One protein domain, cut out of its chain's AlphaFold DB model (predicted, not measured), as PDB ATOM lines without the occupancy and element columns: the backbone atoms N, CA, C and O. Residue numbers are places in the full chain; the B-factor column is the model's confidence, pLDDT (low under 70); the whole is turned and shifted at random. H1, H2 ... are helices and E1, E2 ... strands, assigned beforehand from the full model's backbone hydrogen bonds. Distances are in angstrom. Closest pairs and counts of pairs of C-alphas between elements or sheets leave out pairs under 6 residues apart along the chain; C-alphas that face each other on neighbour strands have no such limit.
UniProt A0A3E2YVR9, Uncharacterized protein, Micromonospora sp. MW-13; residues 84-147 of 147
ATOM      1  N   THR A  84      10.382  41.661   1.668       86.81
ATOM      2  CA  THR A  84      10.250  40.428   0.898       86.81
ATOM      3  C   THR A  84       9.009  40.480   0.028       86.81
ATOM      4  O   THR A  84       7.969  40.994   0.435       86.81
ATOM      5  N   ARG A  85       9.121  39.893  -1.161       89.50
ATOM      6  CA  ARG A  85       7.993  39.612  -2.049       89.50
ATOM      7  C   ARG A  85       7.723  38.116  -2.078       89.50
ATOM      8  O   ARG A  85       8.655  37.315  -1.990       89.50
ATOM      9  N   SER A  86       6.454  37.752  -2.225       90.25
ATOM     10  CA  SER A  86       6.043  36.362  -2.413       90.25
ATOM     11  C   SER A  86       6.085  36.016  -3.898       90.25
ATOM     12  O   SER A  86       5.454  36.705  -4.699       90.25
ATOM     13  N   VAL A  87       6.814  34.965  -4.270       89.00
ATOM     14  CA  VAL A  87       6.857  34.449  -5.648       89.00
ATOM     15  C   VAL A  87       6.596  32.945  -5.653       89.00
ATOM     16  O   VAL A  87       7.060  32.263  -4.738       89.00
ATOM     17  N   PRO A  88       5.874  32.393  -6.644       89.25
ATOM     18  CA  PRO A  88       5.751  30.946  -6.785       89.25
ATOM     19  C   PRO A  88       7.134  30.294  -6.886       89.25
ATOM     20  O   PRO A  88       8.000  30.773  -7.620       89.25
ATOM     21  N   VAL A  89       7.357  29.185  -6.179       88.31
ATOM     22  CA  VAL A  89       8.646  28.467  -6.231       88.31
ATOM     23  C   VAL A  89       8.946  27.973  -7.648       88.31
ATOM     24  O   VAL A  89      10.109  27.912  -8.044       88.31
ATOM     25  N   THR A  90       7.914  27.686  -8.444       87.38
ATOM     26  CA  THR A  90       8.034  27.329  -9.867       87.38
ATOM     27  C   THR A  90       8.721  28.403 -10.706       87.38
ATOM     28  O   THR A  90       9.375  28.064 -11.693       87.38
ATOM     29  N   ASP A  91       8.618  29.664 -10.290       89.62
ATOM     30  CA  ASP A  91       9.109  30.824 -11.033       89.62
ATOM     31  C   ASP A  91      10.542  31.202 -10.614       89.62
ATOM     32  O   ASP A  91      11.172  32.065 -11.226       89.62
ATOM     33  N   LEU A  92      11.092  30.537  -9.588       87.62
ATOM     34  CA  LEU A  92      12.457  30.766  -9.129       87.62
ATOM     35  C   LEU A  92      13.510  30.164 -10.081       87.62
ATOM     36  O   LEU A  92      13.357  29.040 -10.583       87.62
ATOM     37  N   PRO A  93      14.672  30.828 -10.242       85.44
ATOM     38  CA  PRO A  93      15.841  30.248 -10.894       85.44
ATOM     39  C   PRO A  93      16.219  28.879 -10.308       85.44
ATOM     40  O   PRO A  93      16.171  28.663  -9.097       85.44
ATOM     41  N   ALA A  94      16.663  27.941 -11.156       82.62
ATOM     42  CA  ALA A  94      17.047  26.587 -10.727       82.62
ATOM     43  C   ALA A  94      18.027  26.540  -9.528       82.62
ATOM     44  O   ALA A  94      17.801  25.725  -8.634       82.62
ATOM     45  N   PRO A  95      19.051  27.418  -9.426       81.44
ATOM     46  CA  PRO A  95      19.945  27.435  -8.264       81.44
ATOM     47  C   PRO A  95      19.241  27.737  -6.933       81.44
ATOM     48  O   PRO A  95      19.647  27.214  -5.898       81.44
ATOM     49  N   GLN A  96      18.177  28.546  -6.956       78.06
ATOM     50  CA  GLN A  96      17.414  28.945  -5.767       78.06
ATOM     51  C   GLN A  96      16.352  27.906  -5.369       78.06
ATOM     52  O   GLN A  96      15.896  27.898  -4.230       78.06
ATOM     53  N   ARG A  97      16.008  26.972  -6.268       74.88
ATOM     54  CA  ARG A  97      15.070  25.860  -6.013       74.88
ATOM     55  C   ARG A  97      15.712  24.635  -5.359       74.88
ATOM     56  O   ARG A  97      15.009  23.701  -5.002       74.88
ATOM     57  N   ARG A  98      17.041  24.608  -5.192       64.56
ATOM     58  CA  ARG A  98      17.829  23.408  -4.835       64.56
ATOM     59  C   ARG A  98      17.300  22.602  -3.636       64.56
ATOM     60  O   ARG A  98      17.534  21.397  -3.583       64.56
ATOM     61  N   PHE A  99      16.651  23.253  -2.674       67.19
ATOM     62  CA  PHE A  99      16.186  22.625  -1.434       67.19
ATOM     63  C   PHE A  99      14.662  22.500  -1.327       67.19
ATOM     64  O   PHE A  99      14.170  22.090  -0.279       67.19
ATOM     65  N   HIS A 100      13.924  22.842  -2.385       68.62
ATOM     66  CA  HIS A 100      12.467  22.914  -2.363       68.62
ATOM     67  C   HIS A 100      11.889  22.163  -3.561       68.62
ATOM     68  O   HIS A 100      12.332  22.353  -4.697       68.62
ATOM     69  N   SER A 101      10.911  21.291  -3.314       69.31
ATOM     70  CA  SER A 101      10.080  20.765  -4.391       69.31
ATOM     71  C   SER A 101       9.383  21.941  -5.074       69.31
ATOM     72  O   SER A 101       9.002  22.919  -4.438       69.31
ATOM     73  N   ALA A 102       9.265  21.888  -6.399       71.19
ATOM     74  CA  ALA A 102       8.543  22.906  -7.157       71.19
ATOM     75  C   ALA A 102       7.034  22.636  -7.084       71.19
ATOM     76  O   ALA A 102       6.373  22.513  -8.117       71.19
ATOM     77  N   ASP A 103       6.513  22.476  -5.867       80.81
ATOM     78  CA  ASP A 103       5.094  22.250  -5.667       80.81
ATOM     79  C   ASP A 103       4.323  23.511  -6.088       80.81
ATOM     80  O   ASP A 103       4.716  24.634  -5.764       80.81
ATOM     81  N   PRO A 104       3.214  23.370  -6.833       79.88
ATOM     82  CA  PRO A 104       2.494  24.508  -7.415       79.88
ATOM     83  C   PRO A 104       1.835  25.422  -6.366       79.88
ATOM     84  O   PRO A 104       1.407  26.536  -6.686       79.88
ATOM     85  N   CYS A 105       1.732  24.946  -5.126       82.50
ATOM     86  CA  CYS A 105       1.221  25.689  -3.977       82.50
ATOM     87  C   CYS A 105       2.336  26.326  -3.136       82.50
ATOM     88  O   CYS A 105       2.031  27.012  -2.164       82.50
ATOM     89  N   ASP A 106       3.608  26.118  -3.481       85.75
ATOM     90  CA  ASP A 106       4.719  26.691  -2.733       85.75
ATOM     91  C   ASP A 106       5.063  28.095  -3.219       85.75
ATOM     92  O   ASP A 106       5.225  28.365  -4.415       85.75
ATOM     93  N   TYR A 107       5.249  28.986  -2.251       85.31
ATOM     94  CA  TYR A 107       5.692  30.351  -2.456       85.31
ATOM     95  C   TYR A 107       6.940  30.633  -1.633       85.31
ATOM     96  O   TYR A 107       7.005  30.360  -0.431       85.31
ATOM     97  N   ALA A 108       7.927  31.235  -2.282       88.44
ATOM     98  CA  ALA A 108       9.127  31.737  -1.649       88.44
ATOM     99  C   ALA A 108       8.972  33.215  -1.287       88.44
ATOM    100  O   ALA A 108       8.537  34.033  -2.097       88.44
ATOM    101  N   GLN A 109       9.395  33.561  -0.077       89.56
ATOM    102  CA  GLN A 109       9.676  34.928   0.330       89.56
ATOM    103  C   GLN A 109      11.083  35.279  -0.142       89.56
ATOM    104  O   GLN A 109      12.072  34.762   0.383       89.56
ATOM    105  N   VAL A 110      11.168  36.144  -1.144       87.06
ATOM    106  CA  VAL A 110      12.431  36.580  -1.743       87.06
ATOM    107  C   VAL A 110      12.723  37.996  -1.290       87.06
ATOM    108  O   VAL A 110      11.854  38.864  -1.390       87.06
ATOM    109  N   CYS A 111      13.930  38.239  -0.781       85.06
ATOM    110  CA  CYS A 111      14.344  39.587  -0.423       85.06
ATOM    111  C   CYS A 111      14.409  40.473  -1.669       85.06
ATOM    112  O   CYS A 111      15.103  40.152  -2.623       85.06
ATOM    113  N   GLU A 112      13.740  41.622  -1.642       84.31
ATOM    114  CA  GLU A 112      13.698  42.549  -2.784       84.31
ATOM    115  C   GLU A 112      15.044  43.232  -3.081       84.31
ATOM    116  O   GLU A 112      15.181  43.906  -4.097       84.31
ATOM    117  N   VAL A 113      16.020  43.102  -2.178       80.56
ATOM    118  CA  VAL A 113      17.330  43.753  -2.289       80.56
ATOM    119  C   VAL A 113      18.392  42.793  -2.817       80.56
ATOM    120  O   VAL A 113      19.115  43.139  -3.746       80.56
ATOM    121  N   CYS A 114      18.520  41.616  -2.203       81.62
ATOM    122  CA  CYS A 114      19.584  40.654  -2.510       81.62
ATOM    123  C   CYS A 114      19.086  39.397  -3.241       81.62
ATOM    124  O   CYS A 114      19.878  38.490  -3.483       81.62
ATOM    125  N   ASP A 115      17.784  39.316  -3.545       84.19
ATOM    126  CA  ASP A 115      17.106  38.161  -4.153       84.19
ATOM    127  C   ASP A 115      17.336  36.822  -3.411       84.19
ATOM    128  O   ASP A 115      17.137  35.738  -3.964       84.19
ATOM    129  N   GLU A 116      17.725  36.872  -2.131       84.56
ATOM    130  CA  GLU A 116      17.864  35.688  -1.284       84.56
ATOM    131  C   GLU A 116      16.480  35.134  -0.911       84.56
ATOM    132  O   GLU A 116      15.586  35.878  -0.495       84.56
ATOM    133  N   VAL A 117      16.307  33.814  -1.032       86.88
ATOM    134  CA  VAL A 117      15.125  33.107  -0.520       86.88
ATOM    135  C   VAL A 117      15.241  33.012   0.997       86.88
ATOM    136  O   VAL A 117      16.129  32.345   1.520       86.88
ATOM    137  N   THR A 118      14.336  33.672   1.711       83.69
ATOM    138  CA  THR A 118      14.380  33.786   3.177       83.69
ATOM    139  C   THR A 118      13.483  32.764   3.866       83.69
ATOM    140  O   THR A 118      13.779  32.309   4.971       83.69
ATOM    141  N   GLN A 119      12.386  32.387   3.208       85.69
ATOM    142  CA  GLN A 119      11.417  31.407   3.684       85.69
ATOM    143  C   GLN A 119      10.649  30.817   2.497       85.69
ATOM    144  O   GLN A 119      10.379  31.522   1.532       85.69
ATOM    145  N   VAL A 120      10.229  29.556   2.596       84.44
ATOM    146  CA  VAL A 120       9.226  28.951   1.704       84.44
ATOM    147  C   VAL A 120       8.001  28.573   2.528       84.44
ATOM    148  O   VAL A 120       8.134  28.118   3.668       84.44
ATOM    149  N   ARG A 121       6.810  28.816   1.980       83.12
ATOM    150  CA  ARG A 121       5.521  28.457   2.577       83.12
ATOM    151  C   ARG A 121       4.643  27.795   1.527       83.12
ATOM    152  O   ARG A 121       4.620  28.247   0.388       83.12
ATOM    153  N   THR A 122       3.886  26.793   1.941       82.06
ATOM    154  CA  THR A 122       2.846  26.180   1.117       82.06
ATOM    155  C   THR A 122       1.520  26.865   1.416       82.06
ATOM    156  O   THR A 122       1.071  26.865   2.564       82.06
ATOM    157  N   GLU A 123       0.892  27.450   0.402       79.56
ATOM    158  CA  GLU A 123      -0.400  28.123   0.519       79.56
ATOM    159  C   GLU A 123      -1.360  27.609  -0.555       79.56
ATOM    160  O   GLU A 123      -1.090  27.676  -1.757       79.56
ATOM    161  N   HIS A 124      -2.491  27.069  -0.106       77.12
ATOM    162  CA  HIS A 124      -3.530  26.541  -0.978       77.12
ATOM    163  C   HIS A 124      -4.594  27.614  -1.232       77.12
ATOM    164  O   HIS A 124      -5.193  28.144  -0.302       77.12
ATOM    165  N   ASP A 125      -4.828  27.909  -2.509       74.19
ATOM    166  CA  ASP A 125      -5.885  28.809  -2.978       74.19
ATOM    167  C   ASP A 125      -7.170  27.996  -3.176       74.19
ATOM    168  O   ASP A 125      -7.308  27.282  -4.171       74.19
ATOM    169  N   TRP A 126      -8.072  28.021  -2.198       76.69
ATOM    170  CA  TRP A 126      -9.268  27.176  -2.180       76.69
ATOM    171  C   TRP A 126     -10.420  27.748  -3.024       76.69
ATOM    172  O   TRP A 126     -10.575  28.951  -3.230       76.69
ATOM    173  N   ASP A 127     -11.269  26.873  -3.561       66.56
ATOM    174  CA  ASP A 127     -12.394  27.247  -4.427       66.56
ATOM    175  C   ASP A 127     -13.615  27.857  -3.705       66.56
ATOM    176  O   ASP A 127     -14.540  28.293  -4.391       66.56
ATOM    177  N   ARG A 128     -13.614  27.964  -2.364       60.28
ATOM    178  CA  ARG A 128     -14.688  28.580  -1.554       60.28
ATOM    179  C   ARG A 128     -14.150  29.336  -0.334       60.28
ATOM    180  O   ARG A 128     -13.115  28.954   0.210       60.28
ATOM    181  N   ASP A 129     -14.907  30.342   0.104       56.94
ATOM    182  CA  ASP A 129     -14.532  31.306   1.155       56.94
ATOM    183  C   ASP A 129     -14.464  30.705   2.574       56.94
ATOM    184  O   ASP A 129     -13.851  31.288   3.462       56.94
ATOM    185  N   GLU A 130     -15.039  29.519   2.785       52.84
ATOM    186  CA  GLU A 130     -15.197  28.900   4.107       52.84
ATOM    187  C   GLU A 130     -14.453  27.556   4.222       52.84
ATOM    188  O   GLU A 130     -14.989  26.623   4.795       52.84
ATOM    189  N   TRP A 131     -13.218  27.445   3.707       54.84
ATOM    190  CA  TRP A 131     -12.402  26.202   3.673       54.84
ATOM    191  C   TRP A 131     -12.781  25.256   2.515       54.84
ATOM    192  O   TRP A 131     -13.341  24.174   2.672       54.84
ATOM    193  N   GLY A 132     -12.509  25.727   1.292       57.12
ATOM    194  CA  GLY A 132     -12.960  25.122   0.039       57.12
ATOM    195  C   GLY A 132     -12.485  23.697  -0.251       57.12
ATOM    196  O   GLY A 132     -11.351  23.304  -0.007       57.12
ATOM    197  N   GLY A 133     -13.387  22.929  -0.862       69.31
ATOM    198  CA  GLY A 133     -13.211  21.505  -1.121       69.31
ATOM    199  C   GLY A 133     -12.078  21.161  -2.092       69.31
ATOM    200  O   GLY A 133     -11.596  20.031  -2.031       69.31
ATOM    201  N   ARG A 134     -11.636  22.071  -2.985       76.31
ATOM    202  CA  ARG A 134     -10.471  21.848  -3.874       76.31
ATOM    203  C   ARG A 134      -9.572  23.064  -4.038       76.31
ATOM    204  O   ARG A 134     -10.040  24.172  -4.294       76.31
ATOM    205  N   CYS A 135      -8.263  22.828  -4.015       80.00
ATOM    206  CA  CYS A 135      -7.281  23.852  -4.343       80.00
ATOM    207  C   CYS A 135      -7.335  24.165  -5.843       80.00
ATOM    208  O   CYS A 135      -7.270  23.270  -6.691       80.00
ATOM    209  N   ARG A 136      -7.416  25.444  -6.202       77.81
ATOM    210  CA  ARG A 136      -7.440  25.924  -7.591       77.81
ATOM    211  C   ARG A 136      -6.143  25.606  -8.339       77.81
ATOM    212  O   ARG A 136      -6.180  25.480  -9.561       77.81
ATOM    213  N   ARG A 137      -5.031  25.426  -7.614       79.00
ATOM    214  CA  ARG A 137      -3.692  25.158  -8.161       79.00
ATOM    215  C   ARG A 137      -3.375  23.668  -8.268       79.00
ATOM    216  O   ARG A 137      -3.339  23.140  -9.374       79.00
ATOM    217  N   CYS A 138      -3.181  22.977  -7.144       81.12
ATOM    218  CA  CYS A 138      -2.812  21.553  -7.144       81.12
ATOM    219  C   CYS A 138      -4.005  20.603  -7.331       81.12
ATOM    220  O   CYS A 138      -3.798  19.410  -7.534       81.12
ATOM    221  N   ARG A 139      -5.250  21.104  -7.269       82.94
ATOM    222  CA  ARG A 139      -6.493  20.304  -7.317       82.94
ATOM    223  C   ARG A 139      -6.662  19.305  -6.172       82.94
ATOM    224  O   ARG A 139      -7.645  18.558  -6.184       82.94
ATOM    225  N   GLU A 140      -5.764  19.327  -5.192       77.00
ATOM    226  CA  GLU A 140      -5.888  18.563  -3.958       77.00
ATOM    227  C   GLU A 140      -7.200  18.913  -3.263       77.00
ATOM    228  O   GLU A 140      -7.685  20.048  -3.343       77.00
ATOM    229  N   ARG A 141      -7.811  17.895  -2.661       72.12
ATOM    230  CA  ARG A 141      -9.080  18.030  -1.962       72.12
ATOM    231  C   ARG A 141      -8.810  18.249  -0.492       72.12
ATOM    232  O   ARG A 141      -8.013  17.522   0.090       72.12
ATOM    233  N   TRP A 142      -9.522  19.194   0.090       64.12
ATOM    234  CA  TRP A 142      -9.591  19.286   1.534       64.12
ATOM    235  C   TRP A 142     -10.598  18.247   2.039       64.12
ATOM    236  O   TRP A 142     -11.725  18.170   1.540       64.12
ATOM    237  N   LEU A 143     -10.150  17.393   2.954       58.97
ATOM    238  CA  LEU A 143     -10.983  16.459   3.700       58.97
ATOM    239  C   LEU A 143     -10.926  16.954   5.141       58.97
ATOM    240  O   LEU A 143      -9.879  16.825   5.771       58.97
ATOM    241  N   ASP A 144     -11.991  17.585   5.621       55.44
ATOM    242  CA  ASP A 144     -12.103  17.823   7.056       55.44
ATOM    243  C   ASP A 144     -12.471  16.492   7.717       55.44
ATOM    244  O   ASP A 144     -13.346  15.776   7.221       55.44
ATOM    245  N   ASP A 145     -11.798  16.149   8.813       50.19
ATOM    246  CA  ASP A 145     -12.040  14.927   9.592       50.19
ATOM    247  C   ASP A 145     -13.338  15.035  10.434       50.19
ATOM    248  O   ASP A 145     -13.369  14.624  11.593       50.19
ATOM    249  N   GLU A 146     -14.424  15.587   9.882       48.81
ATOM    250  CA  GLU A 146     -15.742  15.606  10.530       48.81
ATOM    251  C   GLU A 146     -16.786  14.831   9.712       48.81
ATOM    252  O   GLU A 146     -17.493  15.371   8.856       48.81
ATOM    253  N   ALA A 147     -16.887  13.535  10.025       40.78
ATOM    254  CA  ALA A 147     -18.087  12.713   9.868       40.78
ATOM    255  C   ALA A 147     -18.178  11.689  11.010       40.78
ATOM    256  O   ALA A 147     -17.160  11.005  11.272       40.78
TER     257      ALA A 147
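What this domain is: This is residues 84 to 147 of the 147 residues of an uncharacterized protein of Micromonospora sp. MW-13 (UniProt A0A3E2YVR9). With little regular structure, this is a small three-stranded sheet with a short helix, H1, at its border, and a long looped tail, residues 123 to 147, that makes the length. The printed part has 64 residues, with one named helix and three named strands in the order E1, H1, E2, E3 along the chain; the sheet, E1 - E2 - E3, is antiparallel. The class is mostly strand, with 21 residues in named elements. The whole is loose, radius of gyration of the C-alphas 14.1 A, spanning 47 by 19 by 17 A.

How they stand to each other: Start at E1, residues 84 to 88, antiparallel to E2, residues 106 to 111; N 85 and O 110 are 2.9 A apart. E2 and E3, residues 117 to 122, form a hairpin; find N 107 and O 121 at 2.8 A. H1, residues 94 to 97, only grazes the sheet, with residues 96 to 97; it is too short for any O i to N i+4 pair.

Where its parts are: Find C-alpha 84 at (10.250, 40.428, 0.898); E1 runs 13.0 A, H1 5.2 A, E2 16.3 A, and E3 14.2 A to C-alpha 122 at (2.846, 26.180, 1.117).

The domain as a whole: The farthest C-alphas, Val 113 and Ala 147, are 48.6 A apart. The printed part has no cut. Look for pLDDT under 70 at residues 98 to 101, 127 to 133 and 142 to 147.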